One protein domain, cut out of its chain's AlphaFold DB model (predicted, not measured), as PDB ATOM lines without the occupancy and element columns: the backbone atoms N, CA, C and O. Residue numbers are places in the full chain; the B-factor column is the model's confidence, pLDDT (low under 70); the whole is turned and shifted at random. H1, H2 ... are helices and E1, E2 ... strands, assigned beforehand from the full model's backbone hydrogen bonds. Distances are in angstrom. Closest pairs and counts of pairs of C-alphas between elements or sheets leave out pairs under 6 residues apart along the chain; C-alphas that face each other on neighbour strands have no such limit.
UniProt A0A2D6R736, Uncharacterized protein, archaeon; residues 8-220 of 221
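Overview. This is residues 8 to 220 of the 221 residues of an uncharacterized protein of archaeon (UniProt A0A2D6R736). What is seen first? A small four-stranded sheet, E1 to E4, forms the core, with H4 and H5 packed over one face and H7 over the opposite one. The hairpin of H8 and H9 lies on H7's side, H11 runs beside H4, and a loose loop holding H1, H2 and H3 lies off the sheet, with residues 23 to 28 sticking out. What makes it up? The printed part has 213 residues with twelve named helices and four strands, in the order E1 H1 H2 H3 H4 E2 H5 E3 H6 E4 H7 H8 H9 H10 H11 H12, class mixed. The sheet's order is E1 E2 E3 E4, all parallel. The whole is compact, with a radius of gyration of the C-alphas of 16.9 A and spans of 48 by 44 by 35 A.

Along the chain. What runs up to E4? E1 is residues 8 to 10, from C-alpha 8 at (-66.902, 11.698, 137.770), then H1 18 to 21, H2 26 to 36, H3 46 to 55 and H4 70 to 79. E2 is 82 to 85, H5 89 to 100 (16.4 A), E3 107 to 111, H6 125 to 128 and E4 132 to 135. What follows? H7 is 138 to 146, H8 148 to 156, H9 159 to 175 (24.4 A), H10 186 to 192, H11 195 to 205 and H12 209 to 218, ending at C-alpha 218 (-53.519, 16.929, 159.048).

Arrangement. How do strands pair? Within hydrogen-bond range are N 10 and O 84 of E1 and E2, 2.8 A, N 108 and O 83 of E3 and E2, 2.7 A, and N 134 and O 109 of E4 and E3, 2.8 A. Strand-helix-strand units, parallel neighbours with helices between, are E1, H1 H2 H3 H4, E2, and, with right-handed crossovers, E2, H5, E3 and E3, H6, E4. What is on the sheet? H4, height 10.0 A, and H7, height 8.7 A, are on opposite faces, closest at C-alphas Gly 8 and Ile 76, 6.1 A, and Val 134 and Val 141, 6.7 A. H5 is on it too; H6 and H10 only graze it. Which helices touch? H4 touches H11 at a shallow tilt of 14 degrees, opposite ways, with C-alphas Ala 78 and Arg 199 closest, 5.4 A. H8 and H9, a hairpin, touch at 19 degrees, a shallow tilt, with C-alphas Gly 153 and Val 162 closest, 4.9 A, through residues 159 to 166 of H9 alone. H1, H2, H3 and H12 touch no helix, but H3 is near H7, with 5 pairs of C-alphas within 10 A. How are helix backbones? Every O i to N i+4 pair is within hydrogen-bond range in H2, H5, H7, H8, H9, H10 and H11, but 2 of 6 in H3, with 3 of 7 O i to N i+3 pairs, and 4 of 6 in H4 and H12; H1 and H6 are too short.

Size, cuts and confidence. How large is it? The C-alphas farthest apart, of Lys 175 and Glu 209, are 50.3 A apart. Which links are long, and is there a cut? H3 to H4 and E3 to H6 are long links, of 14 and 13 residues; the printed part has no cut. Where is confidence low? Residues 11 to 79 and 202 to 220 are under 70; the printed part's mean pLDDT is 71.9.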
ATOM      1  N   GLY A   8     -66.715  11.503 136.332       75.06
ATOM      2  CA  GLY A   8     -66.902  11.698 137.770       75.06
ATOM      3  C   GLY A   8     -67.342  13.129 138.070       75.06
ATOM      4  O   GLY A   8     -66.703  14.070 137.602       75.06
ATOM      5  N   VAL A   9     -68.403  13.319 138.855       75.31
ATOM      6  CA  VAL A   9     -68.853  14.649 139.294       75.31
ATOM      7  C   VAL A   9     -68.662  14.751 140.800       75.31
ATOM      8  O   VAL A   9     -69.371  14.133 141.578       75.31
ATOM      9  N   VAL A  10     -67.669  15.535 141.202       73.00
ATOM     10  CA  VAL A  10     -67.144  15.643 142.568       73.00
ATOM     11  C   VAL A  10     -67.332  17.083 143.055       73.00
ATOM     12  O   VAL A  10     -66.400  17.791 143.440       73.00
ATOM     13  N   THR A  11     -68.559  17.584 142.931       68.38
ATOM     14  CA  THR A  11     -68.929  18.907 143.435       68.38
ATOM     15  C   THR A  11     -70.435  18.990 143.655       68.38
ATOM     16  O   THR A  11     -71.194  18.700 142.724       68.38
ATOM     17  N   PRO A  12     -70.889  19.446 144.837       62.00
ATOM     18  CA  PRO A  12     -72.316  19.566 145.119       62.00
ATOM     19  C   PRO A  12     -72.989  20.566 144.166       62.00
ATOM     20  O   PRO A  12     -74.156  20.426 143.819       62.00
ATOM     21  N   TYR A  13     -72.239  21.539 143.633       63.94
ATOM     22  CA  TYR A  13     -72.759  22.569 142.727       63.94
ATOM     23  C   TYR A  13     -73.485  22.018 141.484       63.94
ATOM     24  O   TYR A  13     -74.400  22.663 140.962       63.94
ATOM     25  N   LEU A  14     -73.068  20.849 140.995       59.84
ATOM     26  CA  LEU A  14     -73.592  20.250 139.768       59.84
ATOM     27  C   LEU A  14     -74.654  19.174 140.024       59.84
ATOM     28  O   LEU A  14     -75.329  18.799 139.076       59.84
ATOM     29  N   THR A  15     -74.840  18.709 141.260       55.06
ATOM     30  CA  THR A  15     -75.702  17.555 141.588       55.06
ATOM     31  C   THR A  15     -77.083  17.936 142.132       55.06
ATOM     32  O   THR A  15     -77.831  17.078 142.577       55.06
ATOM     33  N   GLY A  16     -77.460  19.219 142.105       45.66
ATOM     34  CA  GLY A  16     -78.823  19.678 142.428       45.66
ATOM     35  C   GLY A  16     -79.245  19.584 143.906       45.66
ATOM     36  O   GLY A  16     -80.073  20.381 144.334       45.66
ATOM     37  N   SER A  17     -78.628  18.729 144.727       39.12
ATOM     38  CA  SER A  17     -78.990  18.508 146.142       39.12
ATOM     39  C   SER A  17     -78.412  19.530 147.131       39.12
ATOM     40  O   SER A  17     -78.557  19.376 148.340       39.12
ATOM     41  N   VAL A  18     -77.770  20.595 146.640       39.62
ATOM     42  CA  VAL A  18     -77.138  21.659 147.449       39.62
ATOM     43  C   VAL A  18     -78.108  22.266 148.469       39.62
ATOM     44  O   VAL A  18     -77.676  22.787 149.484       39.62
ATOM     45  N   LEU A  19     -79.420  22.200 148.240       33.59
ATOM     46  CA  LEU A  19     -80.410  22.749 149.167       33.59
ATOM     47  C   LEU A  19     -80.722  21.866 150.384       33.59
ATOM     48  O   LEU A  19     -81.392  22.361 151.292       33.59
ATOM     49  N   GLU A  20     -80.281  20.607 150.424       33.88
ATOM     50  CA  GLU A  20     -80.521  19.747 151.591       33.88
ATOM     51  C   GLU A  20     -79.347  19.747 152.578       33.88
ATOM     52  O   GLU A  20     -79.615  19.892 153.765       33.88
ATOM     53  N   ASP A  21     -78.088  19.792 152.118       36.62
ATOM     54  CA  ASP A  21     -76.919  19.816 153.027       36.62
ATOM     55  C   ASP A  21     -76.412  21.224 153.385       36.62
ATOM     56  O   ASP A  21     -75.872  21.433 154.468       36.62
ATOM     57  N   TYR A  22     -76.643  22.254 152.556       37.69
ATOM     58  CA  TYR A  22     -76.314  23.636 152.959       37.69
ATOM     59  C   TYR A  22     -77.319  24.247 153.944       37.69
ATOM     60  O   TYR A  22     -77.142  25.393 154.363       37.69
ATOM     61  N   LYS A  23     -78.375  23.517 154.327       39.31
ATOM     62  CA  LYS A  23     -79.205  23.926 155.467       39.31
ATOM     63  C   LYS A  23     -78.413  23.919 156.775       39.31
ATOM     64  O   LYS A  23     -78.755  24.710 157.649       39.31
ATOM     65  N   ASP A  24     -77.343  23.124 156.855       41.41
ATOM     66  CA  ASP A  24     -76.586  22.935 158.093       41.41
ATOM     67  C   ASP A  24     -75.220  23.643 158.120       41.41
ATOM     68  O   ASP A  24     -74.644  23.771 159.199       41.41
ATOM     69  N   ASP A  25     -74.734  24.208 157.002       46.34
ATOM     70  CA  ASP A  25     -73.500  25.018 156.993       46.34
ATOM     71  C   ASP A  25     -73.714  26.461 156.502       46.34
ATOM     72  O   ASP A  25     -73.127  26.965 155.535       46.34
ATOM     73  N   GLU A  26     -74.595  27.165 157.216       46.09
ATOM     74  CA  GLU A  26     -74.838  28.603 157.051       46.09
ATOM     75  C   GLU A  26     -73.541  29.428 157.224       46.09
ATOM     76  O   GLU A  26     -73.416  30.526 156.671       46.09
ATOM     77  N   ASN A  27     -72.553  28.896 157.954       45.28
ATOM     78  CA  ASN A  27     -71.257  29.533 158.169       45.28
ATOM     79  C   ASN A  27     -70.360  29.443 156.935       45.28
ATOM     80  O   ASN A  27     -69.784  30.462 156.555       45.28
ATOM     81  N   GLU A  28     -70.268  28.285 156.278       45.78
ATOM     82  CA  GLU A  28     -69.478  28.143 155.055       45.78
ATOM     83  C   GLU A  28     -70.070  28.975 153.909       45.78
ATOM     84  O   GLU A  28     -69.344  29.691 153.218       45.78
ATOM     85  N   LEU A  29     -71.399  28.989 153.761       46.59
ATOM     86  CA  LEU A  29     -72.088  29.862 152.803       46.59
ATOM     87  C   LEU A  29     -71.830  31.348 153.096       46.59
ATOM     88  O   LEU A  29     -71.498  32.105 152.182       46.59
ATOM     89  N   ARG A  30     -71.915  31.779 154.363       48.47
ATOM     90  CA  ARG A  30     -71.587  33.160 154.765       48.47
ATOM     91  C   ARG A  30     -70.115  33.503 154.550       48.47
ATOM     92  O   ARG A  30     -69.832  34.619 154.124       48.47
ATOM     93  N   LEU A  31     -69.192  32.573 154.790       46.53
ATOM     94  CA  LEU A  31     -67.765  32.730 154.496       46.53
ATOM     95  C   LEU A  31     -67.523  32.862 152.990       46.53
ATOM     96  O   LEU A  31     -66.796  33.756 152.571       46.53
ATOM     97  N   GLN A  32     -68.165  32.038 152.161       42.78
ATOM     98  CA  GLN A  32     -68.014  32.089 150.705       42.78
ATOM     99  C   GLN A  32     -68.607  33.365 150.092       42.78
ATOM    100  O   GLN A  32     -67.992  33.987 149.222       42.78
ATOM    101  N   VAL A  33     -69.778  33.792 150.567       47.41
ATOM    102  CA  VAL A  33     -70.419  35.048 150.150       47.41
ATOM    103  C   VAL A  33     -69.623  36.254 150.664       47.41
ATOM    104  O   VAL A  33     -69.366  37.186 149.905       47.41
ATOM    105  N   GLY A  34     -69.191  36.223 151.928       42.44
ATOM    106  CA  GLY A  34     -68.503  37.325 152.602       42.44
ATOM    107  C   GLY A  34     -67.051  37.536 152.167       42.44
ATOM    108  O   GLY A  34     -66.636  38.679 152.006       42.44
ATOM    109  N   LEU A  35     -66.280  36.463 151.950       40.12
ATOM    110  CA  LEU A  35     -64.869  36.552 151.547       40.12
ATOM    111  C   LEU A  35     -64.681  36.634 150.031       40.12
ATOM    112  O   LEU A  35     -63.743  37.281 149.570       40.12
ATOM    113  N   PHE A  36     -65.545  35.975 149.254       36.97
ATOM    114  CA  PHE A  36     -65.300  35.757 147.823       36.97
ATOM    115  C   PHE A  36     -66.419  36.273 146.912       36.97
ATOM    116  O   PHE A  36     -66.351  36.082 145.698       36.97
ATOM    117  N   GLY A  37     -67.435  36.945 147.466       35.41
ATOM    118  CA  GLY A  37     -68.494  37.588 146.685       35.41
ATOM    119  C   GLY A  37     -69.365  36.608 145.897       35.41
ATOM    120  O   GLY A  37     -69.897  36.976 144.848       35.41
ATOM    121  N   ALA A  38     -69.494  35.360 146.362       40.06
ATOM    122  CA  ALA A  38     -70.375  34.381 145.737       40.06
ATOM    123  C   ALA A  38     -71.817  34.927 145.693       40.06
ATOM    124  O   ALA A  38     -72.384  35.279 146.725       40.06
ATOM    125  N   GLN A  39     -72.408  35.040 144.499       42.34
ATOM    126  CA  GLN A  39     -73.816  35.424 144.359       42.34
ATOM    127  C   GLN A  39     -74.715  34.263 144.791       42.34
ATOM    128  O   GLN A  39     -74.366  33.107 144.576       42.34
ATOM    129  N   ASP A  40     -75.866  34.578 145.385       40.16
ATOM    130  CA  ASP A  40     -76.899  33.619 145.777       40.16
ATOM    131  C   ASP A  40     -77.246  32.672 144.610       40.16
ATOM    132  O   ASP A  40     -77.870  33.068 143.626       40.16
ATOM    133  N   MET A  41     -76.784  31.420 144.688       45.44
ATOM    134  CA  MET A  41     -76.861  30.443 143.593       45.44
ATOM    135  C   MET A  41     -78.161  29.620 143.605       45.44
ATOM    136  O   MET A  41     -78.198  28.530 143.031       45.44
ATOM    137  N   ARG A  42     -79.237  30.128 144.222       42.62
ATOM    138  CA  ARG A  42     -80.590  29.527 144.241       42.62
ATOM    139  C   ARG A  42     -81.313  29.601 142.879       42.62
ATOM    140  O   ARG A  42     -82.484  29.954 142.802       42.62
ATOM    141  N   GLY A  43     -80.612  29.299 141.787       36.25
ATOM    142  CA  GLY A  43     -81.183  29.223 140.442       36.25
ATOM    143  C   GLY A  43     -82.026  27.960 140.245       36.25
ATOM    144  O   GLY A  43     -81.614  26.879 140.658       36.25
ATOM    145  N   ASP A  44     -83.184  28.124 139.603       36.22
ATOM    146  CA  ASP A  44     -84.221  27.116 139.339       36.22
ATOM    147  C   ASP A  44     -83.643  25.795 138.772       36.22
ATOM    148  O   ASP A  44     -83.021  25.767 137.706       36.22
ATOM    149  N   LEU A  45     -83.796  24.703 139.530       38.44
ATOM    150  CA  LEU A  45     -83.094  23.422 139.344       38.44
ATOM    151  C   LEU A  45     -83.801  22.441 138.397       38.44
ATOM    152  O   LEU A  45     -83.197  21.441 138.008       38.44
ATOM    153  N   LYS A  46     -85.030  22.742 137.960       35.19
ATOM    154  CA  LYS A  46     -85.833  21.845 137.107       35.19
ATOM    155  C   LYS A  46     -85.151  21.422 135.802       35.19
ATOM    156  O   LYS A  46     -85.391  20.327 135.311       35.19
ATOM    157  N   GLY A  47     -84.281  22.264 135.242       35.47
ATOM    158  CA  GLY A  47     -83.606  21.965 133.975       35.47
ATOM    159  C   GLY A  47     -82.514  20.893 134.065       35.47
ATOM    160  O   GLY A  47     -82.186  20.292 133.044       35.47
ATOM    161  N   PHE A  48     -81.941  20.648 135.253       36.69
ATOM    162  CA  PHE A  48     -80.837  19.695 135.410       36.69
ATOM    163  C   PHE A  48     -81.345  18.267 135.647       36.69
ATOM    164  O   PHE A  48     -80.829  17.361 135.010       36.69
ATOM    165  N   GLU A  49     -82.405  18.084 136.445       40.09
ATOM    166  CA  GLU A  49     -83.040  16.775 136.711       40.09
ATOM    167  C   GLU A  49     -83.652  16.138 135.443       40.09
ATOM    168  O   GLU A  49     -83.585  14.923 135.240       40.09
ATOM    169  N   GLU A  50     -84.203  16.948 134.530       38.16
ATOM    170  CA  GLU A  50     -84.742  16.458 133.249       38.16
ATOM    171  C   GLU A  50     -83.631  16.115 132.233       38.16
ATOM    172  O   GLU A  50     -83.764  15.161 131.460       38.16
ATOM    173  N   GLN A  51     -82.509  16.848 132.241       38.31
ATOM    174  CA  GLN A  51     -81.346  16.571 131.378       38.31
ATOM    175  C   GLN A  51     -80.473  15.423 131.892       38.31
ATOM    176  O   GLN A  51     -79.859  14.706 131.097       38.31
ATOM    177  N   GLU A  52     -80.460  15.229 133.205       38.81
ATOM    178  CA  GLU A  52     -79.884  14.096 133.910       38.81
ATOM    179  C   GLU A  52     -80.369  12.775 133.289       38.81
ATOM    180  O   GLU A  52     -79.563  12.005 132.758       38.81
ATOM    181  N   GLN A  53     -81.690  12.572 133.187       32.62
ATOM    182  CA  GLN A  53     -82.295  11.357 132.611       32.62
ATOM    183  C   GLN A  53     -81.875  11.055 131.158       32.62
ATOM    184  O   GLN A  53     -81.903   9.893 130.736       32.62
ATOM    185  N   GLY A  54     -81.464  12.070 130.388       29.45
ATOM    186  CA  GLY A  54     -80.997  11.921 129.006       29.45
ATOM    187  C   GLY A  54     -79.530  11.490 128.878       29.45
ATOM    188  O   GLY A  54     -79.193  10.712 127.982       29.45
ATOM    189  N   VAL A  55     -78.661  11.948 129.784       35.81
ATOM    190  CA  VAL A  55     -77.235  11.569 129.824       35.81
ATOM    191  C   VAL A  55     -77.060  10.169 130.423       35.81
ATOM    192  O   VAL A  55     -76.235   9.396 129.932       35.81
ATOM    193  N   TYR A  56     -77.922   9.800 131.379       40.41
ATOM    194  CA  TYR A  56     -77.925   8.509 132.081       40.41
ATOM    195  C   TYR A  56     -78.130   7.268 131.187       40.41
ATOM    196  O   TYR A  56     -77.905   6.147 131.635       40.41
ATOM    197  N   LYS A  57     -78.522   7.428 129.912       31.22
ATOM    198  CA  LYS A  57     -78.773   6.310 128.976       31.22
ATOM    199  C   LYS A  57     -77.663   6.031 127.951       31.22
ATOM    200  O   LYS A  57     -77.727   4.995 127.293       31.22
ATOM    201  N   ARG A  58     -76.651   6.894 127.786       36.53
ATOM    202  CA  ARG A  58     -75.582   6.726 126.767       36.53
ATOM    203  C   ARG A  58     -74.229   6.306 127.355       36.53
ATOM    204  O   ARG A  58     -73.202   6.865 126.988       36.53
ATOM    205  N   GLY A  59     -74.221   5.321 128.252       35.50
ATOM    206  CA  GLY A  59     -72.972   4.756 128.776       35.50
ATOM    207  C   GLY A  59     -72.095   5.795 129.489       35.50
ATOM    208  O   GLY A  59     -70.928   5.974 129.157       35.50
ATOM    209  N   ARG A  60     -72.686   6.570 130.400       42.00
ATOM    210  CA  ARG A  60     -71.972   7.478 131.302       42.00
ATOM    211  C   ARG A  60     -72.501   7.209 132.705       42.00
ATOM    212  O   ARG A  60     -73.666   7.486 132.976       42.00
ATOM    213  N   GLN A  61     -71.669   6.636 133.570       41.00
ATOM    214  CA  GLN A  61     -71.968   6.516 134.998       41.00
ATOM    215  C   GLN A  61     -71.533   7.794 135.708       41.00
ATOM    216  O   GLN A  61     -70.368   8.175 135.618       41.00
ATOM    217  N   THR A  62     -72.469   8.423 136.412       40.44
ATOM    218  CA  THR A  62     -72.200   9.518 137.348       40.44
ATOM    219  C   THR A  62     -72.097   8.911 138.744       40.44
ATOM    220  O   THR A  62     -72.953   8.116 139.128       40.44
ATOM    221  N   ILE A  63     -71.042   9.243 139.486       44.22
ATOM    222  CA  ILE A  63     -70.838   8.776 140.863       44.22
ATOM    223  C   ILE A  63     -71.242   9.925 141.793       44.22
ATOM    224  O   ILE A  63     -70.566  10.952 141.809       44.22
ATOM    225  N   ASP A  64     -72.373   9.770 142.488       43.91
ATOM    226  CA  ASP A  64     -72.874  10.702 143.508       43.91
ATOM    227  C   ASP A  64     -72.142  10.466 144.842       43.91
ATOM    228  O   ASP A  64     -71.833   9.332 145.196       43.91
ATOM    229  N   MET A  65     -71.824  11.548 145.547       46.75
ATOM    230  CA  MET A  65     -70.708  11.650 146.496       46.75
ATOM    231  C   MET A  65     -71.092  12.230 147.861       46.75
ATOM    232  O   MET A  65     -70.220  12.633 148.630       46.75
ATOM    233  N   ARG A  66     -72.391  12.295 148.158       44.94
ATOM    234  CA  ARG A  66     -72.927  12.928 149.374       44.94
ATOM    235  C   ARG A  66     -72.407  12.326 150.688       44.94
ATOM    236  O   ARG A  66     -72.279  13.061 151.655       44.94
ATOM    237  N   ASP A  67     -72.008  11.053 150.694       40.19
ATOM    238  CA  ASP A  67     -71.675  10.312 151.925       40.19
ATOM    239  C   ASP A  67     -70.235   9.764 151.974       40.19
ATOM    240  O   ASP A  67     -69.928   8.899 152.795       40.19
ATOM    241  N   TRP A  68     -69.357  10.200 151.064       45.38
ATOM    242  CA  TRP A  68     -68.102   9.487 150.806       45.38
ATOM    243  C   TRP A  68     -66.920   9.987 151.650       45.38
ATOM    244  O   TRP A  68     -66.637  11.187 151.710       45.38
ATOM    245  N   ASN A  69     -66.207   9.050 152.281       54.41
ATOM    246  CA  ASN A  69     -64.961   9.318 153.003       54.41
ATOM    247  C   ASN A  69     -63.788   9.559 152.026       54.41
ATOM    248  O   ASN A  69     -63.911   9.365 150.813       54.41
ATOM    249  N   ASP A  70     -62.644  10.030 152.531       53.97
ATOM    250  CA  ASP A  70     -61.523  10.446 151.674       53.97
ATOM    251  C   ASP A  70     -61.014   9.304 150.769       53.97
ATOM    252  O   ASP A  70     -60.657   9.558 149.619       53.97
ATOM    253  N   ASP A  71     -61.068   8.042 151.215       53.16
ATOM    254  CA  ASP A  71     -60.661   6.856 150.435       53.16
ATOM    255  C   ASP A  71     -61.517   6.671 149.175       53.16
ATOM    256  O   ASP A  71     -61.040   6.238 148.117       53.16
ATOM    257  N   GLU A  72     -62.788   7.044 149.269       57.81
ATOM    258  CA  GLU A  72     -63.766   6.895 148.204       57.81
ATOM    259  C   GLU A  72     -63.622   8.001 147.136       57.81
ATOM    260  O   GLU A  72     -63.865   7.755 145.950       57.81
ATOM    261  N   ARG A  73     -63.087   9.185 147.484       59.78
ATOM    262  CA  ARG A  73     -62.798  10.264 146.511       59.78
ATOM    263  C   ARG A  73     -61.728   9.866 145.492       59.78
ATOM    264  O   ARG A  73     -61.879  10.116 144.293       59.78
ATOM    265  N   TYR A  74     -60.667   9.185 145.928       62.69
ATOM    266  CA  TYR A  74     -59.607   8.709 145.025       62.69
ATOM    267  C   TYR A  74     -60.071   7.550 144.140       62.69
ATOM    268  O   TYR A  74     -59.621   7.425 142.994       62.69
ATOM    269  N   ALA A  75     -61.011   6.734 144.626       62.38
ATOM    270  CA  ALA A  75     -61.653   5.711 143.811       62.38
ATOM    271  C   ALA A  75     -62.375   6.326 142.597       62.38
ATOM    272  O   ALA A  75     -62.325   5.748 141.508       62.38
ATOM    273  N   ILE A  76     -62.945   7.531 142.730       63.16
ATOM    274  CA  ILE A  76     -63.565   8.251 141.603       63.16
ATOM    275  C   ILE A  76     -62.540   8.681 140.577       63.16
ATOM    276  O   ILE A  76     -62.759   8.466 139.386       63.16
ATOM    277  N   PHE A  77     -61.413   9.252 140.997       69.44
ATOM    278  CA  PHE A  77     -60.382   9.640 140.038       69.44
ATOM    279  C   PHE A  77     -59.845   8.432 139.248       69.44
ATOM    280  O   PHE A  77     -59.543   8.559 138.064       69.44
ATOM    281  N   ALA A  78     -59.817   7.238 139.852       66.19
ATOM    282  CA  ALA A  78     -59.526   5.978 139.151       66.19
ATOM    283  C   ALA A  78     -60.632   5.516 138.199       66.19
ATOM    284  O   ALA A  78     -60.363   4.911 137.149       66.19
ATOM    285  N   ALA A  79     -61.878   5.666 138.639       67.69
ATOM    286  CA  ALA A  79     -63.048   5.146 137.956       67.69
ATOM    287  C   ALA A  79     -63.504   6.066 136.820       67.69
ATOM    288  O   ALA A  79     -64.129   5.584 135.880       67.69
ATOM    289  N   ALA A  80     -63.159   7.348 136.858       78.00
ATOM    290  CA  ALA A  80     -63.470   8.315 135.823       78.00
ATOM    291  C   ALA A  80     -62.356   8.404 134.771       78.00
ATOM    292  O   ALA A  80     -61.172   8.224 135.053       78.00
ATOM    293  N   ASP A  81     -62.745   8.702 133.537       84.12
ATOM    294  CA  ASP A  81     -61.822   9.106 132.478       84.12
ATOM    295  C   ASP A  81     -61.666  10.640 132.461       84.12
ATOM    296  O   ASP A  81     -60.612  11.151 132.088       84.12
ATOM    297  N   LEU A  82     -62.688  11.359 132.944       88.00
ATOM    298  CA  LEU A  82     -62.682  12.788 133.253       88.00
ATOM    299  C   LEU A  82     -63.445  13.028 134.561       88.00
ATOM    300  O   LEU A  82     -64.593  12.612 134.682       88.00
ATOM    301  N   ALA A  83     -62.849  13.724 135.524       87.38
ATOM    302  CA  ALA A  83     -63.550  14.162 136.731       87.38
ATOM    303  C   ALA A  83     -63.747  15.681 136.722       87.38
ATOM    304  O   ALA A  83     -62.856  16.404 136.290       87.38
ATOM    305  N   VAL A  84     -64.877  16.180 137.220       86.81
ATOM    306  CA  VAL A  84     -65.073  17.600 137.540       86.81
ATOM    307  C   VAL A  84     -65.157  17.763 139.048       86.81
ATOM    308  O   VAL A  84     -65.941  17.087 139.702       86.81
ATOM    309  N   VAL A  85     -64.343  18.650 139.604       86.88
ATOM    310  CA  VAL A  85     -64.173  18.825 141.049       86.88
ATOM    311  C   VAL A  85     -64.385  20.293 141.402       86.88
ATOM    312  O   VAL A  85     -64.158  21.176 140.574       86.88
ATOM    313  N   GLY A  86     -64.834  20.570 142.626       84.88
ATOM    314  CA  GLY A  86     -64.840  21.927 143.175       84.88
ATOM    315  C   GLY A  86     -63.430  22.504 143.378       84.88
ATOM    316  O   GLY A  86     -62.436  21.986 142.875       84.88
ATOM    317  N   CYS A  87     -63.345  23.593 144.138       82.19
ATOM    318  CA  CYS A  87     -62.086  24.279 144.447       82.19
ATOM    319  C   CYS A  87     -61.931  24.573 145.946       82.19
ATOM    320  O   CYS A  87     -61.342  25.587 146.309       82.19
ATOM    321  N   THR A  88     -62.537  23.767 146.821       83.62
ATOM    322  CA  THR A  88     -62.281  23.883 148.263       83.62
ATOM    323  C   THR A  88     -60.827  23.518 148.555       83.62
ATOM    324  O   THR A  88     -60.191  22.825 147.760       83.62
ATOM    325  N   ARG A  89     -60.293  23.971 149.696       79.81
ATOM    326  CA  ARG A  89     -58.908  23.675 150.100       79.81
ATOM    327  C   ARG A  89     -58.600  22.176 150.034       79.81
ATOM    328  O   ARG A  89     -57.629  21.800 149.386       79.81
ATOM    329  N   ASP A  90     -59.454  21.355 150.636       76.31
ATOM    330  CA  ASP A  90     -59.311  19.897 150.663       76.31
ATOM    331  C   ASP A  90     -59.308  19.306 149.249       76.31
ATOM    332  O   ASP A  90     -58.426  18.533 148.894       76.31
ATOM    333  N   ALA A  91     -60.244  19.738 148.397       81.50
ATOM    334  CA  ALA A  91     -60.320  19.258 147.021       81.50
ATOM    335  C   ALA A  91     -59.067  19.618 146.205       81.50
ATOM    336  O   ALA A  91     -58.600  18.818 145.398       81.50
ATOM    337  N   GLU A  92     -58.506  20.811 146.406       85.69
ATOM    338  CA  GLU A  92     -57.272  21.224 145.731       85.69
ATOM    339  C   GLU A  92     -56.049  20.460 146.250       85.69
ATOM    340  O   GLU A  92     -55.176  20.099 145.457       85.69
ATOM    341  N   GLN A  93     -55.998  20.160 147.551       84.31
ATOM    342  CA  GLN A  93     -54.962  19.308 148.137       84.31
ATOM    343  C   GLN A  93     -55.035  17.873 147.602       84.31
ATOM    344  O   GLN A  93     -53.997  17.315 147.242       84.31
ATOM    345  N   ASP A  94     -56.236  17.306 147.462       82.81
ATOM    346  CA  ASP A  94     -56.442  15.971 146.889       82.81
ATOM    347  C   ASP A  94     -55.936  15.890 145.441       82.81
ATOM    348  O   ASP A  94     -55.220  14.958 145.055       82.81
ATOM    349  N   VAL A  95     -56.262  16.900 144.628       89.19
ATOM    350  CA  VAL A  95     -55.812  16.978 143.230       89.19
ATOM    351  C   VAL A  95     -54.299  17.179 143.150       89.19
ATOM    352  O   VAL A  95     -53.636  16.495 142.363       89.19
ATOM    353  N   TYR A  96     -53.726  18.024 144.012       89.38
ATOM    354  CA  TYR A  96     -52.276  18.211 144.107       89.38
ATOM    355  C   TYR A  96     -51.557  16.916 144.476       89.38
ATOM    356  O   TYR A  96     -50.558  16.541 143.850       89.38
ATOM    357  N   PHE A  97     -52.094  16.180 145.445       83.44
ATOM    358  CA  PHE A  97     -51.546  14.899 145.848       83.44
ATOM    359  C   PHE A  97     -51.611  13.881 144.701       83.44
ATOM    360  O   PHE A  97     -50.594  13.270 144.354       83.44
ATOM    361  N   ALA A  98     -52.760  13.767 144.029       84.25
ATOM    362  CA  ALA A  98     -52.912  12.915 142.853       84.25
ATOM    363  C   ALA A  98     -51.927  13.288 141.729       84.25
ATOM    364  O   ALA A  98     -51.363  12.400 141.078       84.25
ATOM    365  N   LYS A  99     -51.675  14.582 141.506       89.12
ATOM    366  CA  LYS A  99     -50.649  15.071 140.573       89.12
ATOM    367  C   LYS A  99     -49.243  14.637 140.989       89.12
ATOM    368  O   LYS A  99     -48.506  14.123 140.149       89.12
ATOM    369  N   SER A 100     -48.868  14.804 142.258       86.25
ATOM    370  CA  SER A 100     -47.521  14.474 142.760       86.25
ATOM    371  C   SER A 100     -47.153  12.993 142.600       86.25
ATOM    372  O   SER A 100     -45.986  12.653 142.418       86.25
ATOM    373  N   ARG A 101     -48.159  12.112 142.593       83.38
ATOM    374  CA  ARG A 101     -48.021  10.664 142.372       83.38
ATOM    375  C   ARG A 101     -47.945  10.278 140.889       83.38
ATOM    376  O   ARG A 101     -47.860   9.092 140.583       83.38
ATOM    377  N   GLU A 102     -47.991  11.250 139.976       84.81
ATOM    378  CA  GLU A 102     -48.072  11.034 138.526       84.81
ATOM    379  C   GLU A 102     -49.271  10.163 138.130       84.81
ATOM    380  O   GLU A 102     -49.158   9.234 137.328       84.81
ATOM    381  N   SER A 103     -50.434  10.447 138.722       82.94
ATOM    382  CA  SER A 103     -51.655   9.680 138.473       82.94
ATOM    383  C   SER A 103     -52.130   9.732 137.026       82.94
ATOM    384  O   SER A 103     -52.700   8.762 136.539       82.94
ATOM    385  N   GLY A 104     -51.926  10.839 136.313       88.25
ATOM    386  CA  GLY A 104     -52.450  10.990 134.955       88.25
ATOM    387  C   GLY A 104     -53.969  11.123 134.888       88.25
ATOM    388  O   GLY A 104     -54.557  10.856 133.836       88.25
ATOM    389  N   PHE A 105     -54.624  11.476 135.997       89.81
ATOM    390  CA  PHE A 105     -56.050  11.780 135.981       89.81
ATOM    391  C   PHE A 105     -56.303  13.078 135.227       89.81
ATOM    392  O   PHE A 105     -55.581  14.063 135.386       89.81
ATOM    393  N   VAL A 106     -57.359  13.075 134.418       94.31
ATOM    394  CA  VAL A 106     -57.850  14.283 133.766       94.31
ATOM    395  C   VAL A 106     -58.937  14.858 134.663       94.31
ATOM    396  O   VAL A 106     -60.041  14.323 134.742       94.31
ATOM    397  N   ILE A 107     -58.592  15.918 135.389       94.12
ATOM    398  CA  ILE A 107     -59.475  16.552 136.370       94.12
ATOM    399  C   ILE A 107     -59.741  17.994 135.936       94.12
ATOM    400  O   ILE A 107     -58.811  18.745 135.651       94.12
ATOM    401  N   ALA A 108     -61.007  18.383 135.878       95.75
ATOM    402  CA  ALA A 108     -61.462  19.733 135.607       95.75
ATOM    403  C   ALA A 108     -61.842  20.432 136.916       95.75
ATOM    404  O   ALA A 108     -62.632  19.903 137.699       95.75
ATOM    405  N   ARG A 109     -61.318  21.634 137.148       95.12
ATOM    406  CA  ARG A 109     -61.744  22.497 138.249       95.12
ATOM    407  C   ARG A 109     -63.013  23.237 137.843       95.12
ATOM    408  O   ARG A 109     -63.036  23.872 136.800       95.12
ATOM    409  N   CYS A 110     -64.055  23.187 138.662       91.00
ATOM    410  CA  CYS A 110     -65.259  24.002 138.521       91.00
ATOM    411  C   CYS A 110     -65.280  25.026 139.655       91.00
ATOM    412  O   CYS A 110     -65.497  24.675 140.818       91.00
ATOM    413  N   SER A 111     -65.002  26.292 139.334       88.31
ATOM    414  CA  SER A 111     -64.692  27.296 140.356       88.31
ATOM    415  C   SER A 111     -65.211  28.695 140.032       88.31
ATOM    416  O   SER A 111     -65.357  29.088 138.874       88.31
ATOM    417  N   THR A 112     -65.464  29.471 141.090       85.31
ATOM    418  CA  THR A 112     -65.621  30.933 141.031       85.31
ATOM    419  C   THR A 112     -64.296  31.643 140.736       85.31
ATOM    420  O   THR A 112     -64.309  32.737 140.181       85.31
ATOM    421  N   PHE A 113     -63.156  31.013 141.041       90.12
ATOM    422  CA  PHE A 113     -61.798  31.494 140.753       90.12
ATOM    423  C   PHE A 113     -61.303  31.097 139.357       90.12
ATOM    424  O   PHE A 113     -60.101  31.051 139.112       90.12
ATOM    425  N   TYR A 114     -62.218  30.778 138.442       91.56
ATOM    426  CA  TYR A 114     -61.899  30.418 137.064       91.56
ATOM    427  C   TYR A 114     -60.896  31.397 136.423       91.56
ATOM    428  O   TYR A 114     -61.078  32.618 136.460       91.56
ATOM    429  N   GLY A 115     -59.829  30.845 135.843       92.44
ATOM    430  CA  GLY A 115     -58.729  31.584 135.224       92.44
ATOM    431  C   GLY A 115     -57.780  32.269 136.211       92.44
ATOM    432  O   GLY A 115     -56.938  33.057 135.784       92.44
ATOM    433  N   ARG A 116     -57.921  32.023 137.518       94.25
ATOM    434  CA  ARG A 116     -57.126  32.640 138.590       94.25
ATOM    435  C   ARG A 116     -56.694  31.610 139.630       94.25
ATOM    436  O   ARG A 116     -57.148  30.463 139.643       94.25
ATOM    437  N   GLU A 117     -55.805  32.030 140.514       93.75
ATOM    438  CA  GLU A 117     -55.477  31.273 141.717       93.75
ATOM    439  C   GLU A 117     -56.692  31.165 142.638       93.75
ATOM    440  O   GLU A 117     -57.552  32.050 142.690       93.75
ATOM    441  N   SER A 118     -56.768  30.050 143.353       87.50
ATOM    442  CA  SER A 118     -57.813  29.830 144.343       87.50
ATOM    443  C   SER A 118     -57.684  30.793 145.512       87.50
ATOM    444  O   SER A 118     -56.607  30.950 146.080       87.50
ATOM    445  N   GLY A 119     -58.803  31.371 145.949       81.62
ATOM    446  CA  GLY A 119     -58.835  32.163 147.177       81.62
ATOM    447  C   GLY A 119     -58.475  31.353 148.430       81.62
ATOM    448  O   GLY A 119     -58.049  31.937 149.423       81.62
ATOM    449  N   TYR A 120     -58.604  30.020 148.389       81.19
ATOM    450  CA  TYR A 120     -58.349  29.148 149.536       81.19
ATOM    451  C   TYR A 120     -56.886  28.752 149.691       81.19
ATOM    452  O   TYR A 120     -56.393  28.699 150.819       81.19
ATOM    453  N   THR A 121     -56.214  28.429 148.586       86.12
ATOM    454  CA  THR A 121     -54.846  27.885 148.592       86.12
ATOM    455  C   THR A 121     -53.827  28.819 147.952       86.12
ATOM    456  O   THR A 121     -52.637  28.627 148.170       86.12
ATOM    457  N   GLN A 122     -54.271  29.834 147.199       92.00
ATOM    458  CA  GLN A 122     -53.425  30.678 146.341       92.00
ATOM    459  C   GLN A 122     -52.644  29.865 145.292       92.00
ATOM    460  O   GLN A 122     -51.590  30.277 144.825       92.00
ATOM    461  N   ILE A 123     -53.152  28.684 144.922       89.94
ATOM    462  CA  ILE A 123     -52.554  27.820 143.903       89.94
ATOM    463  C   ILE A 123     -53.352  27.964 142.602       89.94
ATOM    464  O   ILE A 123     -54.588  28.051 142.604       89.94
ATOM    465  N   SER A 124     -52.647  28.008 141.471       95.88
ATOM    466  CA  SER A 124     -53.263  28.023 140.144       95.88
ATOM    467  C   SER A 124     -53.865  26.652 139.796       95.88
ATOM    468  O   SER A 124     -53.461  25.618 140.329       95.88
ATOM    469  N   ALA A 125     -54.813  26.605 138.855       96.38
ATOM    470  CA  ALA A 125     -55.395  25.331 138.421       96.38
ATOM    471  C   ALA A 125     -54.323  24.345 137.902       96.38
ATOM    472  O   ALA A 125     -54.337  23.161 138.240       96.38
ATOM    473  N   ALA A 126     -53.358  24.840 137.120       96.31
ATOM    474  CA  ALA A 126     -52.264  24.033 136.580       96.31
ATOM    475  C   ALA A 126     -51.337  23.501 137.689       96.31
ATOM    476  O   ALA A 126     -50.939  22.328 137.682       96.31
ATOM    477  N   ASP A 127     -51.023  24.343 138.676       95.00
ATOM    478  CA  ASP A 127     -50.128  23.989 139.778       95.00
ATOM    479  C   ASP A 127     -50.760  22.984 140.734       95.00
ATOM    480  O   ASP A 127     -50.086  22.029 141.130       95.00
ATOM    481  N   ALA A 128     -52.060  23.109 141.001       93.75
ATOM    482  CA  ALA A 128     -52.816  22.110 141.747       93.75
ATOM    483  C   ALA A 128     -52.942  20.787 140.972       93.75
ATOM    484  O   ALA A 128     -53.004  19.734 141.583       93.75
ATOM    485  N   GLY A 129     -52.896  20.797 139.636       95.31
ATOM    486  CA  GLY A 129     -52.981  19.578 138.820       95.31
ATOM    487  C   GLY A 129     -54.342  19.324 138.193       95.31
ATOM    488  O   GLY A 129     -54.669  18.198 137.824       95.31
ATOM    489  N   TYR A 130     -55.127  20.377 138.022       97.25
ATOM    490  CA  TYR A 130     -56.283  20.339 137.148       97.25
ATOM    491  C   TYR A 130     -55.821  20.433 135.704       97.25
ATOM    492  O   TYR A 130     -55.039  21.315 135.368       97.25
ATOM    493  N   ALA A 131     -56.311  19.542 134.851       97.88
ATOM    494  CA  ALA A 131     -56.091  19.549 133.408       97.88
ATOM    495  C   ALA A 131     -56.977  20.585 132.694       97.88
ATOM    496  O   ALA A 131     -56.607  21.110 131.644       97.88
ATOM    497  N   PHE A 132     -58.130  20.906 133.282       98.25
ATOM    498  CA  PHE A 132     -59.018  21.960 132.803       98.25
ATOM    499  C   PHE A 132     -59.443  22.879 133.942       98.25
ATOM    500  O   PHE A 132     -59.609  22.431 135.073       98.25
ATOM    501  N   ASP A 133     -59.681  24.147 133.633       97.62
ATOM    502  CA  ASP A 133     -60.357  25.094 134.516       97.62
ATOM    503  C   ASP A 133     -61.641  25.554 133.825       97.62
ATOM    504  O   ASP A 133     -61.625  26.017 132.682       97.62
ATOM    505  N   VAL A 134     -62.770  25.357 134.492       94.88
ATOM    506  CA  VAL A 134     -64.117  25.537 133.952       94.88
ATOM    507  C   VAL A 134     -64.848  26.552 134.832       94.88
ATOM    508  O   VAL A 134     -64.817  26.442 136.064       94.88
ATOM    509  N   PRO A 135     -65.522  27.554 134.241       90.62
ATOM    510  CA  PRO A 135     -66.302  28.509 135.009       90.62
ATOM    511  C   PRO A 135     -67.422  27.782 135.752       90.62
ATOM    512  O   PRO A 135     -67.999  26.820 135.241       90.62
ATOM    513  N   LYS A 136     -67.780  28.280 136.938       86.19
ATOM    514  CA  LYS A 136     -68.945  27.818 137.708       86.19
ATOM    515  C   LYS A 136     -70.263  28.236 137.028       86.19
ATOM    516  O   LYS A 136     -71.005  29.071 137.533       86.19
ATOM    517  N   ALA A 137     -70.511  27.679 135.840       82.62
ATOM    518  CA  ALA A 137     -71.646  27.923 134.955       82.62
ATOM    519  C   ALA A 137     -72.154  26.582 134.396       82.62
ATOM    520  O   ALA A 137     -71.485  25.938 133.586       82.62
ATOM    521  N   LYS A 138     -73.330  26.141 134.860       79.19
ATOM    522  CA  LYS A 138     -73.851  24.780 134.622       79.19
ATOM    523  C   LYS A 138     -73.955  24.398 133.146       79.19
ATOM    524  O   LYS A 138     -73.587  23.287 132.785       79.19
ATOM    525  N   ASP A 139     -74.430  25.302 132.296       80.06
ATOM    526  CA  ASP A 139     -74.586  25.061 130.859       80.06
ATOM    527  C   ASP A 139     -73.235  24.877 130.151       80.06
ATOM    528  O   ASP A 139     -73.102  24.014 129.283       80.06
ATOM    529  N   VAL A 140     -72.217  25.640 130.562       87.69
ATOM    530  CA  VAL A 140     -70.841  25.507 130.064       87.69
ATOM    531  C   VAL A 140     -70.237  24.177 130.496       87.69
ATOM    532  O   VAL A 140     -69.729  23.434 129.657       87.69
ATOM    533  N   VAL A 141     -70.342  23.847 131.788       85.75
ATOM    534  CA  VAL A 141     -69.855  22.574 132.332       85.75
ATOM    535  C   VAL A 141     -70.538  21.400 131.631       85.75
ATOM    536  O   VAL A 141     -69.864  20.474 131.190       85.75
ATOM    537  N   TYR A 142     -71.859  21.455 131.454       81.38
ATOM    538  CA  TYR A 142     -72.612  20.411 130.767       81.38
ATOM    539  C   TYR A 142     -72.138  20.224 129.324       81.38
ATOM    540  O   TYR A 142     -71.814  19.107 128.925       81.38
ATOM    541  N   LYS A 143     -72.038  21.306 128.540       85.75
ATOM    542  CA  LYS A 143     -71.535  21.233 127.159       85.75
ATOM    543  C   LYS A 143     -70.125  20.647 127.083       85.75
ATOM    544  O   LYS A 143     -69.846  19.856 126.189       85.75
ATOM    545  N   PHE A 144     -69.257  21.006 128.026       91.44
ATOM    546  CA  PHE A 144     -67.904  20.467 128.118       91.44
ATOM    547  C   PHE A 144     -67.895  18.963 128.408       91.44
ATOM    548  O   PHE A 144     -67.347  18.192 127.624       91.44
ATOM    549  N   LEU A 145     -68.551  18.536 129.490       83.88
ATOM    550  CA  LEU A 145     -68.584  17.132 129.909       83.88
ATOM    551  C   LEU A 145     -69.297  16.230 128.896       83.88
ATOM    552  O   LEU A 145     -69.047  15.025 128.847       83.88
ATOM    553  N   THR A 146     -70.196  16.804 128.091       79.56
ATOM    554  CA  THR A 146     -70.958  16.051 127.097       79.56
ATOM    555  C   THR A 146     -70.336  16.007 125.707       79.56
ATOM    556  O   THR A 146     -70.772  15.169 124.915       79.56
ATOM    557  N   ASN A 147     -69.290  16.790 125.430       87.56
ATOM    558  CA  ASN A 147     -68.625  16.830 124.129       87.56
ATOM    559  C   ASN A 147     -67.962  15.478 123.781       87.56
ATOM    560  O   ASN A 147     -67.007  15.040 124.427       87.56
ATOM    561  N   GLU A 148     -68.482  14.801 122.751       87.31
ATOM    562  CA  GLU A 148     -68.034  13.458 122.354       87.31
ATOM    563  C   GLU A 148     -66.614  13.444 121.770       87.31
ATOM    564  O   GLU A 148     -65.888  12.466 121.952       87.31
ATOM    565  N   GLU A 149     -66.188  14.509 121.090       93.94
ATOM    566  CA  GLU A 149     -64.869  14.550 120.453       93.94
ATOM    567  C   GLU A 149     -63.749  14.810 121.466       93.94
ATOM    568  O   GLU A 149     -62.716  14.133 121.413       93.94
ATOM    569  N   ILE A 150     -63.990  15.670 122.464       94.94
ATOM    570  CA  ILE A 150     -63.102  15.824 123.627       94.94
ATOM    571  C   ILE A 150     -62.976  14.487 124.368       94.94
ATOM    572  O   ILE A 150     -61.864  14.044 124.656       94.94
ATOM    573  N   ALA A 151     -64.096  13.801 124.627       89.31
ATOM    574  CA  ALA A 151     -64.095  12.498 125.292       89.31
ATOM    575  C   ALA A 151     -63.272  11.446 124.526       89.31
ATOM    576  O   ALA A 151     -62.460  10.735 125.122       89.31
ATOM    577  N   LYS A 152     -63.423  11.380 123.194       90.44
ATOM    578  CA  LYS A 152     -62.606  10.509 122.331       90.44
ATOM    579  C   LYS A 152     -61.119  10.848 122.428       90.44
ATOM    580  O   LYS A 152     -60.308   9.930 122.512       90.44
ATOM    581  N   GLY A 153     -60.763  12.134 122.442       94.94
ATOM    582  CA  GLY A 153     -59.381  12.584 122.623       94.94
ATOM    583  C   GLY A 153     -58.798  12.162 123.974       94.94
ATOM    584  O   GLY A 153     -57.698  11.616 124.020       94.94
ATOM    585  N   ILE A 154     -59.558  12.324 125.062       93.88
ATOM    586  CA  ILE A 154     -59.141  11.914 126.414       93.88
ATOM    587  C   ILE A 154     -58.912  10.397 126.482       93.88
ATOM    588  O   ILE A 154     -57.857   9.967 126.943       93.88
ATOM    589  N   LEU A 155     -59.853   9.587 125.978       90.44
ATOM    590  CA  LEU A 155     -59.722   8.121 125.952       90.44
ATOM    591  C   LEU A 155     -58.522   7.650 125.126       90.44
ATOM    592  O   LEU A 155     -57.852   6.684 125.492       90.44
ATOM    593  N   ALA A 156     -58.263   8.323 124.004       93.44
ATOM    594  CA  ALA A 156     -57.126   8.038 123.139       93.44
ATOM    595  C   ALA A 156     -55.803   8.605 123.678       93.44
ATOM    596  O   ALA A 156     -54.752   8.288 123.125       93.44
ATOM    597  N   ARG A 157     -55.846   9.424 124.740       94.44
ATOM    598  CA  ARG A 157     -54.705  10.195 125.253       94.44
ATOM    599  C   ARG A 157     -54.050  11.081 124.180       94.44
ATOM    600  O   ARG A 157     -52.841  11.283 124.176       94.44
ATOM    601  N   ASP A 158     -54.867  11.630 123.284       96.69
ATOM    602  CA  ASP A 158     -54.445  12.476 122.167       96.69
ATOM    603  C   ASP A 158     -54.569  13.960 122.539       96.69
ATOM    604  O   ASP A 158     -55.657  14.541 122.509       96.69
ATOM    605  N   LEU A 159     -53.442  14.577 122.904       96.94
ATOM    606  CA  LEU A 159     -53.392  15.992 123.282       96.94
ATOM    607  C   LEU A 159     -53.860  16.915 122.153       96.94
ATOM    608  O   LEU A 159     -54.620  17.847 122.418       96.94
ATOM    609  N   SER A 160     -53.425  16.668 120.915       97.31
ATOM    610  CA  SER A 160     -53.772  17.505 119.764       97.31
ATOM    611  C   SER A 160     -55.278  17.519 119.555       97.31
ATOM    612  O   SER A 160     -55.874  18.596 119.509       97.31
ATOM    613  N   LYS A 161     -55.905  16.337 119.559       97.31
ATOM    614  CA  LYS A 161     -57.359  16.217 119.457       97.31
ATOM    615  C   LYS A 161     -58.069  16.919 120.612       97.31
ATOM    616  O   LYS A 161     -58.981  17.703 120.380       97.31
ATOM    617  N   VAL A 162     -57.650  16.694 121.858       97.62
ATOM    618  CA  VAL A 162     -58.292  17.345 123.013       97.62
ATOM    619  C   VAL A 162     -58.214  18.875 122.910       97.62
ATOM    620  O   VAL A 162     -59.210  19.559 123.150       97.62
ATOM    621  N   VAL A 163     -57.060  19.426 122.523       97.62
ATOM    622  CA  VAL A 163     -56.860  20.877 122.378       97.62
ATOM    623  C   VAL A 163     -57.681  21.457 121.226       97.62
ATOM    624  O   VAL A 163     -58.297  22.511 121.394       97.62
ATOM    625  N   GLU A 164     -57.705  20.801 120.065       98.00
ATOM    626  CA  GLU A 164     -58.485  21.240 118.901       98.00
ATOM    627  C   GLU A 164     -59.986  21.259 119.202       98.00
ATOM    628  O   GLU A 164     -60.651  22.274 118.985       98.00
ATOM    629  N   GLU A 165     -60.499  20.193 119.808       98.12
ATOM    630  CA  GLU A 165     -61.919  20.080 120.144       98.12
ATOM    631  C   GLU A 165     -62.320  21.028 121.284       98.12
ATOM    632  O   GLU A 165     -63.408  21.608 121.268       98.12
ATOM    633  N   THR A 166     -61.413  21.304 122.231       98.12
ATOM    634  CA  THR A 166     -61.627  22.356 123.242       98.12
ATOM    635  C   THR A 166     -61.712  23.743 122.594       98.12
ATOM    636  O   THR A 166     -62.557  24.554 122.976       98.12
ATOM    637  N   LYS A 167     -60.893  24.034 121.572       98.12
ATOM    638  CA  LYS A 167     -60.974  25.299 120.813       98.12
ATOM    639  C   LYS A 167     -62.276  25.410 120.015       98.12
ATOM    640  O   LYS A 167     -62.862  26.498 119.973       98.12
ATOM    641  N   ALA A 168     -62.736  24.316 119.409       98.12
ATOM    642  CA  ALA A 168     -64.014  24.272 118.698       98.12
ATOM    643  C   ALA A 168     -65.182  24.567 119.652       98.12
ATOM    644  O   ALA A 168     -65.944  25.507 119.413       98.12
ATOM    645  N   LEU A 169     -65.237  23.872 120.796       97.69
ATOM    646  CA  LEU A 169     -66.216  24.129 121.858       97.69
ATOM    647  C   LEU A 169     -66.176  25.592 122.323       97.69
ATOM    648  O   LEU A 169     -67.209  26.255 122.400       97.69
ATOM    649  N   ASN A 170     -64.987  26.127 122.598       98.19
ATOM    650  CA  ASN A 170     -64.831  27.510 123.050       98.19
ATOM    651  C   ASN A 170     -65.300  28.533 122.015       98.19
ATOM    652  O   ASN A 170     -65.851  29.569 122.387       98.19
ATOM    653  N   SER A 171     -65.140  28.242 120.725       97.94
ATOM    654  CA  SER A 171     -65.652  29.094 119.651       97.94
ATOM    655  C   SER A 171     -67.184  29.129 119.642       97.94
ATOM    656  O   SER A 171     -67.778  30.183 119.409       97.94
ATOM    657  N   GLU A 172     -67.841  28.002 119.923       97.25
ATOM    658  CA  GLU A 172     -69.299  27.940 120.074       97.25
ATOM    659  C   GLU A 172     -69.787  28.678 121.325       97.25
ATOM    660  O   GLU A 172     -70.758  29.433 121.257       97.25
ATOM    661  N   LEU A 173     -69.102  28.497 122.460       95.19
ATOM    662  CA  LEU A 173     -69.411  29.190 123.715       95.19
ATOM    663  C   LEU A 173     -69.269  30.709 123.562       95.19
ATOM    664  O   LEU A 173     -70.179  31.448 123.940       95.19
ATOM    665  N   ALA A 174     -68.188  31.169 122.928       95.44
ATOM    666  CA  ALA A 174     -67.940  32.586 122.681       95.44
ATOM    667  C   ALA A 174     -69.019  33.216 121.786       95.44
ATOM    668  O   ALA A 174     -69.528  34.289 122.103       95.44
ATOM    669  N   LYS A 175     -69.440  32.528 120.711       96.19
ATOM    670  CA  LYS A 175     -70.564  32.976 119.860       96.19
ATOM    671  C   LYS A 175     -71.873  33.120 120.642       96.19
ATOM    672  O   LYS A 175     -72.691  33.966 120.300       96.19
ATOM    673  N   ALA A 176     -72.061  32.313 121.685       93.81
ATOM    674  CA  ALA A 176     -73.218  32.367 122.573       93.81
ATOM    675  C   ALA A 176     -73.051  33.343 123.759       93.81
ATOM    676  O   ALA A 176     -73.906  33.363 124.645       93.81
ATOM    677  N   GLY A 177     -71.964  34.124 123.817       94.56
ATOM    678  CA  GLY A 177     -71.688  35.048 124.923       94.56
ATOM    679  C   GLY A 177     -71.414  34.349 126.260       94.56
ATOM    680  O   GLY A 177     -71.651  34.931 127.318       94.56
ATOM    681  N   ARG A 178     -70.963  33.090 126.232       91.94
ATOM    682  CA  ARG A 178     -70.658  32.285 127.422       91.94
ATOM    683  C   ARG A 178     -69.154  32.277 127.716       91.94
ATOM    684  O   ARG A 178     -68.356  32.381 126.782       91.94
ATOM    685  N   PRO A 179     -68.748  32.131 128.992       92.06
ATOM    686  CA  PRO A 179     -67.346  31.919 129.330       92.06
ATOM    687  C   PRO A 179     -66.847  30.580 128.763       92.06
ATOM    688  O   PRO A 179     -67.619  29.639 128.577       92.06
ATOM    689  N   THR A 180     -65.554  30.518 128.465       96.12
ATOM    690  CA  THR A 180     -64.890  29.373 127.829       96.12
ATOM    691  C   THR A 180     -64.377  28.353 128.848       96.12
ATOM    692  O   THR A 180     -64.367  28.612 130.046       96.12
ATOM    693  N   VAL A 181     -63.915  27.200 128.371       97.00
ATOM    694  CA  VAL A 181     -63.149  26.213 129.141       97.00
ATOM    695  C   VAL A 181     -61.660  26.432 128.897       97.00
ATOM    696  O   VAL A 181     -61.234  26.532 127.746       97.00
ATOM    697  N   LEU A 182     -60.847  26.477 129.949       97.75
ATOM    698  CA  LEU A 182     -59.396  26.597 129.819       97.75
ATOM    699  C   LEU A 182     -58.763  25.215 129.923       97.75
ATOM    700  O   LEU A 182     -58.933  24.535 130.930       97.75
ATOM    701  N   ALA A 183     -58.006  24.811 128.907       97.56
ATOM    702  CA  ALA A 183     -57.017  23.752 129.069       97.56
ATOM    703  C   ALA A 183     -55.815  24.333 129.823       97.56
ATOM    704  O   ALA A 183     -55.338  25.415 129.478       97.56
ATOM    705  N   THR A 184     -55.347  23.644 130.857       97.44
ATOM    706  CA  THR A 184     -54.181  24.078 131.633       97.44
ATOM    707  C   THR A 184     -52.902  23.447 131.084       97.44
ATOM    708  O   THR A 184     -52.939  22.463 130.343       97.44
ATOM    709  N   GLU A 185     -51.749  23.951 131.519       95.56
ATOM    710  CA  GLU A 185     -50.447  23.350 131.199       95.56
ATOM    711  C   GLU A 185     -50.299  21.917 131.743       95.56
ATOM    712  O   GLU A 185     -49.529  21.118 131.213       95.56
ATOM    713  N   TYR A 186     -51.071  21.540 132.768       96.31
ATOM    714  CA  TYR A 186     -51.032  20.184 133.313       96.31
ATOM    715  C   TYR A 186     -51.711  19.146 132.404       96.31
ATOM    716  O   TYR A 186     -51.412  17.956 132.524       96.31
ATOM    717  N   LEU A 187     -52.583  19.558 131.474       97.50
ATOM    718  CA  LEU A 187     -53.282  18.642 130.565       97.50
ATOM    719  C   LEU A 187     -52.313  17.742 129.791       97.50
ATOM    720  O   LEU A 187     -52.530  16.534 129.711       97.50
ATOM    721  N   GLU A 188     -51.234  18.313 129.251       96.25
ATOM    722  CA  GLU A 188     -50.222  17.558 128.511       96.25
ATOM    723  C   GLU A 188     -49.621  16.449 129.378       96.25
ATOM    724  O   GLU A 188     -49.624  15.278 128.991       96.25
ATOM    725  N   ARG A 189     -49.192  16.795 130.597       94.81
ATOM    726  CA  ARG A 189     -48.630  15.823 131.538       94.81
ATOM    727  C   ARG A 189     -49.645  14.746 131.913       94.81
ATOM    728  O   ARG A 189     -49.286  13.572 131.987       94.81
ATOM    729  N   ALA A 190     -50.905  15.123 132.129       94.62
ATOM    730  CA  ALA A 190     -51.964  14.175 132.449       94.62
ATOM    731  C   ALA A 190     -52.176  13.159 131.316       94.62
ATOM    732  O   ALA A 190     -52.312  11.967 131.585       94.62
ATOM    733  N   LEU A 191     -52.170  13.603 130.053       95.56
ATOM    734  CA  LEU A 191     -52.393  12.739 128.891       95.56
ATOM    735  C   LEU A 191     -51.185  11.857 128.535       95.56
ATOM    736  O   LEU A 191     -51.381  10.764 128.015       95.56
ATOM    737  N   GLN A 192     -49.958  12.252 128.884       94.44
ATOM    738  CA  GLN A 192     -48.761  11.422 128.677       94.44
ATOM    739  C   GLN A 192     -48.723  10.156 129.555       94.44
ATOM    740  O   GLN A 192     -47.961   9.226 129.280       94.44
ATOM    741  N   ILE A 193     -49.536  10.093 130.611       88.50
ATOM    742  CA  ILE A 193     -49.581   8.960 131.537       88.50
ATOM    743  C   ILE A 193     -50.646   7.948 131.068       88.50
ATOM    744  O   ILE A 193     -51.831   8.286 130.990       88.50
ATOM    745  N   PRO A 194     -50.277   6.680 130.790       84.62
ATOM    746  CA  PRO A 194     -51.237   5.674 130.341       84.62
ATOM    747  C   PRO A 194     -52.296   5.350 131.404       84.62
ATOM    748  O   PRO A 194     -51.959   5.151 132.572       84.62
ATOM    749  N   HIS A 195     -53.552   5.132 130.990       76.75
ATOM    750  CA  HIS A 195     -54.664   4.777 131.896       76.75
ATOM    751  C   HIS A 195     -54.363   3.599 132.837       76.75
ATOM    752  O   HIS A 195     -54.838   3.572 133.972       76.75
ATOM    753  N   LYS A 196     -53.584   2.610 132.378       78.44
ATOM    754  CA  LYS A 196     -53.196   1.462 133.208       78.44
ATOM    755  C   LYS A 196     -52.410   1.909 134.447       78.44
ATOM    756  O   LYS A 196     -52.720   1.465 135.547       78.44
ATOM    757  N   ARG A 197     -51.460   2.835 134.273       75.25
ATOM    758  CA  ARG A 197     -50.643   3.386 135.363       75.25
ATOM    759  C   ARG A 197     -51.495   4.202 136.335       75.25
ATOM    760  O   ARG A 197     -51.347   4.044 137.541       75.25
ATOM    761  N   SER A 198     -52.447   4.983 135.823       71.62
ATOM    762  CA  SER A 198     -53.414   5.726 136.643       71.62
ATOM    763  C   SER A 198     -54.194   4.818 137.599       71.62
ATOM    764  O   SER A 198     -54.314   5.107 138.787       71.62
ATOM    765  N   ARG A 199     -54.679   3.675 137.096       70.88
ATOM    766  CA  ARG A 199     -55.434   2.697 137.896       70.88
ATOM    767  C   ARG A 199     -54.563   1.968 138.919       70.88
ATOM    768  O   ARG A 199     -55.013   1.714 140.033       70.88
ATOM    769  N   GLU A 200     -53.317   1.654 138.564       75.56
ATOM    770  CA  GLU A 200     -52.344   1.066 139.495       75.56
ATOM    771  C   GLU A 200     -52.018   2.017 140.655       75.56
ATOM    772  O   GLU A 200     -51.904   1.571 141.795       75.56
ATOM    773  N   ILE A 201     -51.910   3.322 140.384       70.88
ATOM    774  CA  ILE A 201     -51.660   4.339 141.410       70.88
ATOM    775  C   ILE A 201     -52.816   4.393 142.413       70.88
ATOM    776  O   ILE A 201     -52.547   4.315 143.607       70.88
ATOM    777  N   VAL A 202     -54.079   4.399 141.970       66.19
ATOM    778  CA  VAL A 202     -55.211   4.339 142.921       66.19
ATOM    779  C   VAL A 202     -55.228   3.045 143.707       66.19
ATOM    780  O   VAL A 202     -55.396   3.072 144.920       66.19
ATOM    781  N   SER A 203     -54.996   1.908 143.048       66.06
ATOM    782  CA  SER A 203     -54.901   0.622 143.740       66.06
ATOM    783  C   SER A 203     -53.855   0.636 144.856       66.06
ATOM    784  O   SER A 203     -53.997  -0.141 145.796       66.06
ATOM    785  N   ARG A 204     -52.790   1.436 144.733       68.00
ATOM    786  CA  ARG A 204     -51.790   1.610 145.789       68.00
ATOM    787  C   ARG A 204     -52.261   2.604 146.842       68.00
ATOM    788  O   ARG A 204     -52.146   2.282 148.009       68.00
ATOM    789  N   MET A 205     -52.827   3.742 146.440       64.81
ATOM    790  CA  MET A 205     -53.334   4.770 147.362       64.81
ATOM    791  C   MET A 205     -54.400   4.213 148.312       64.81
ATOM    792  O   MET A 205     -54.291   4.404 149.511       64.81
ATOM    793  N   VAL A 206     -55.352   3.429 147.796       62.88
ATOM    794  CA  VAL A 206     -56.415   2.789 148.597       62.88
ATOM    795  C   VAL A 206     -55.870   1.719 149.559       62.88
ATOM    796  O   VAL A 206     -56.531   1.357 150.522       62.88
ATOM    797  N   ARG A 207     -54.674   1.172 149.303       61.59
ATOM    798  CA  ARG A 207     -54.051   0.123 150.135       61.59
ATOM    799  C   ARG A 207     -53.003   0.657 151.111       61.59
ATOM    800  O   ARG A 207     -52.447  -0.130 151.870       61.59
ATOM    801  N   ASP A 208     -52.676   1.941 151.040       63.12
ATOM    802  CA  ASP A 208     -51.606   2.549 151.824       63.12
ATOM    803  C   ASP A 208     -52.177   3.003 153.183       63.12
ATOM    804  O   ASP A 208     -52.736   4.089 153.306       63.12
ATOM    805  N   GLU A 209     -52.094   2.150 154.212       51.94
ATOM    806  CA  GLU A 209     -52.597   2.444 155.572       51.94
ATOM    807  C   GLU A 209     -51.936   3.696 156.188       51.94
ATOM    808  O   GLU A 209     -52.540   4.394 157.005       51.94
ATOM    809  N   GLU A 210     -50.711   4.033 155.769       51.97
ATOM    810  CA  GLU A 210     -49.997   5.243 156.193       51.97
ATOM    811  C   GLU A 210     -50.622   6.516 155.588       51.97
ATOM    812  O   GLU A 210     -50.623   7.581 156.211       51.97
ATOM    813  N   TRP A 211     -51.224   6.409 154.398       54.09
ATOM    814  CA  TRP A 211     -52.008   7.481 153.782       54.09
ATOM    815  C   TRP A 211     -53.330   7.705 154.529       54.09
ATOM    816  O   TRP A 211     -53.628   8.852 154.874       54.09
ATOM    817  N   GLN A 212     -54.046   6.628 154.880       52.50
ATOM    818  CA  GLN A 212     -55.234   6.723 155.736       52.50
ATOM    819  C   GLN A 212     -54.887   7.401 157.069       52.50
ATOM    820  O   GLN A 212     -55.561   8.335 157.478       52.50
ATOM    821  N   GLN A 213     -53.789   7.028 157.733       51.03
ATOM    822  CA  GLN A 213     -53.432   7.621 159.030       51.03
ATOM    823  C   GLN A 213     -52.969   9.088 158.958       51.03
ATOM    824  O   GLN A 213     -53.210   9.846 159.901       51.03
ATOM    825  N   ASN A 214     -52.324   9.515 157.867       52.78
ATOM    826  CA  ASN A 214     -51.823  10.887 157.732       52.78
ATOM    827  C   ASN A 214     -52.918  11.906 157.363       52.78
ATOM    828  O   ASN A 214     -52.862  13.024 157.869       52.78
ATOM    829  N   GLN A 215     -53.943  11.522 156.587       51.19
ATOM    830  CA  GLN A 215     -55.113  12.381 156.308       51.19
ATOM    831  C   GLN A 215     -55.874  12.759 157.589       51.19
ATOM    832  O   GLN A 215     -56.313  13.897 157.760       51.19
ATOM    833  N   TRP A 216     -55.967  11.824 158.540       38.78
ATOM    834  CA  TRP A 216     -56.592  12.079 159.837       38.78
ATOM    835  C   TRP A 216     -55.783  13.035 160.717       38.78
ATOM    836  O   TRP A 216     -56.381  13.789 161.477       38.78
ATOM    837  N   ARG A 217     -54.446  13.040 160.630       35.19
ATOM    838  CA  ARG A 217     -53.603  13.925 161.454       35.19
ATOM    839  C   ARG A 217     -53.590  15.366 160.949       35.19
ATOM    840  O   ARG A 217     -53.701  16.275 161.760       35.19
ATOM    841  N   SER A 218     -53.543  15.581 159.635       42.84
ATOM    842  CA  SER A 218     -53.519  16.929 159.048       42.84
ATOM    843  C   SER A 218     -54.857  17.674 159.105       42.84
ATOM    844  O   SER A 218     -54.890  18.869 158.841       42.84
ATOM    845  N   ARG A 219     -55.968  16.995 159.425       38.22
ATOM    846  CA  ARG A 219     -57.293  17.624 159.586       38.22
ATOM    847  C   ARG A 219     -57.491  18.335 160.932       38.22
ATOM    848  O   ARG A 219     -58.455  19.081 161.070       38.22
ATOM    849  N   TRP A 220     -56.612  18.096 161.907       34.75
ATOM    850  CA  TRP A 220     -56.739  18.601 163.281       34.75
ATOM    851  C   TRP A 220     -55.527  19.421 163.761       34.75
ATOM    852  O   TRP A 220     -55.452  19.742 164.948       34.75
TER     853      TRP A 220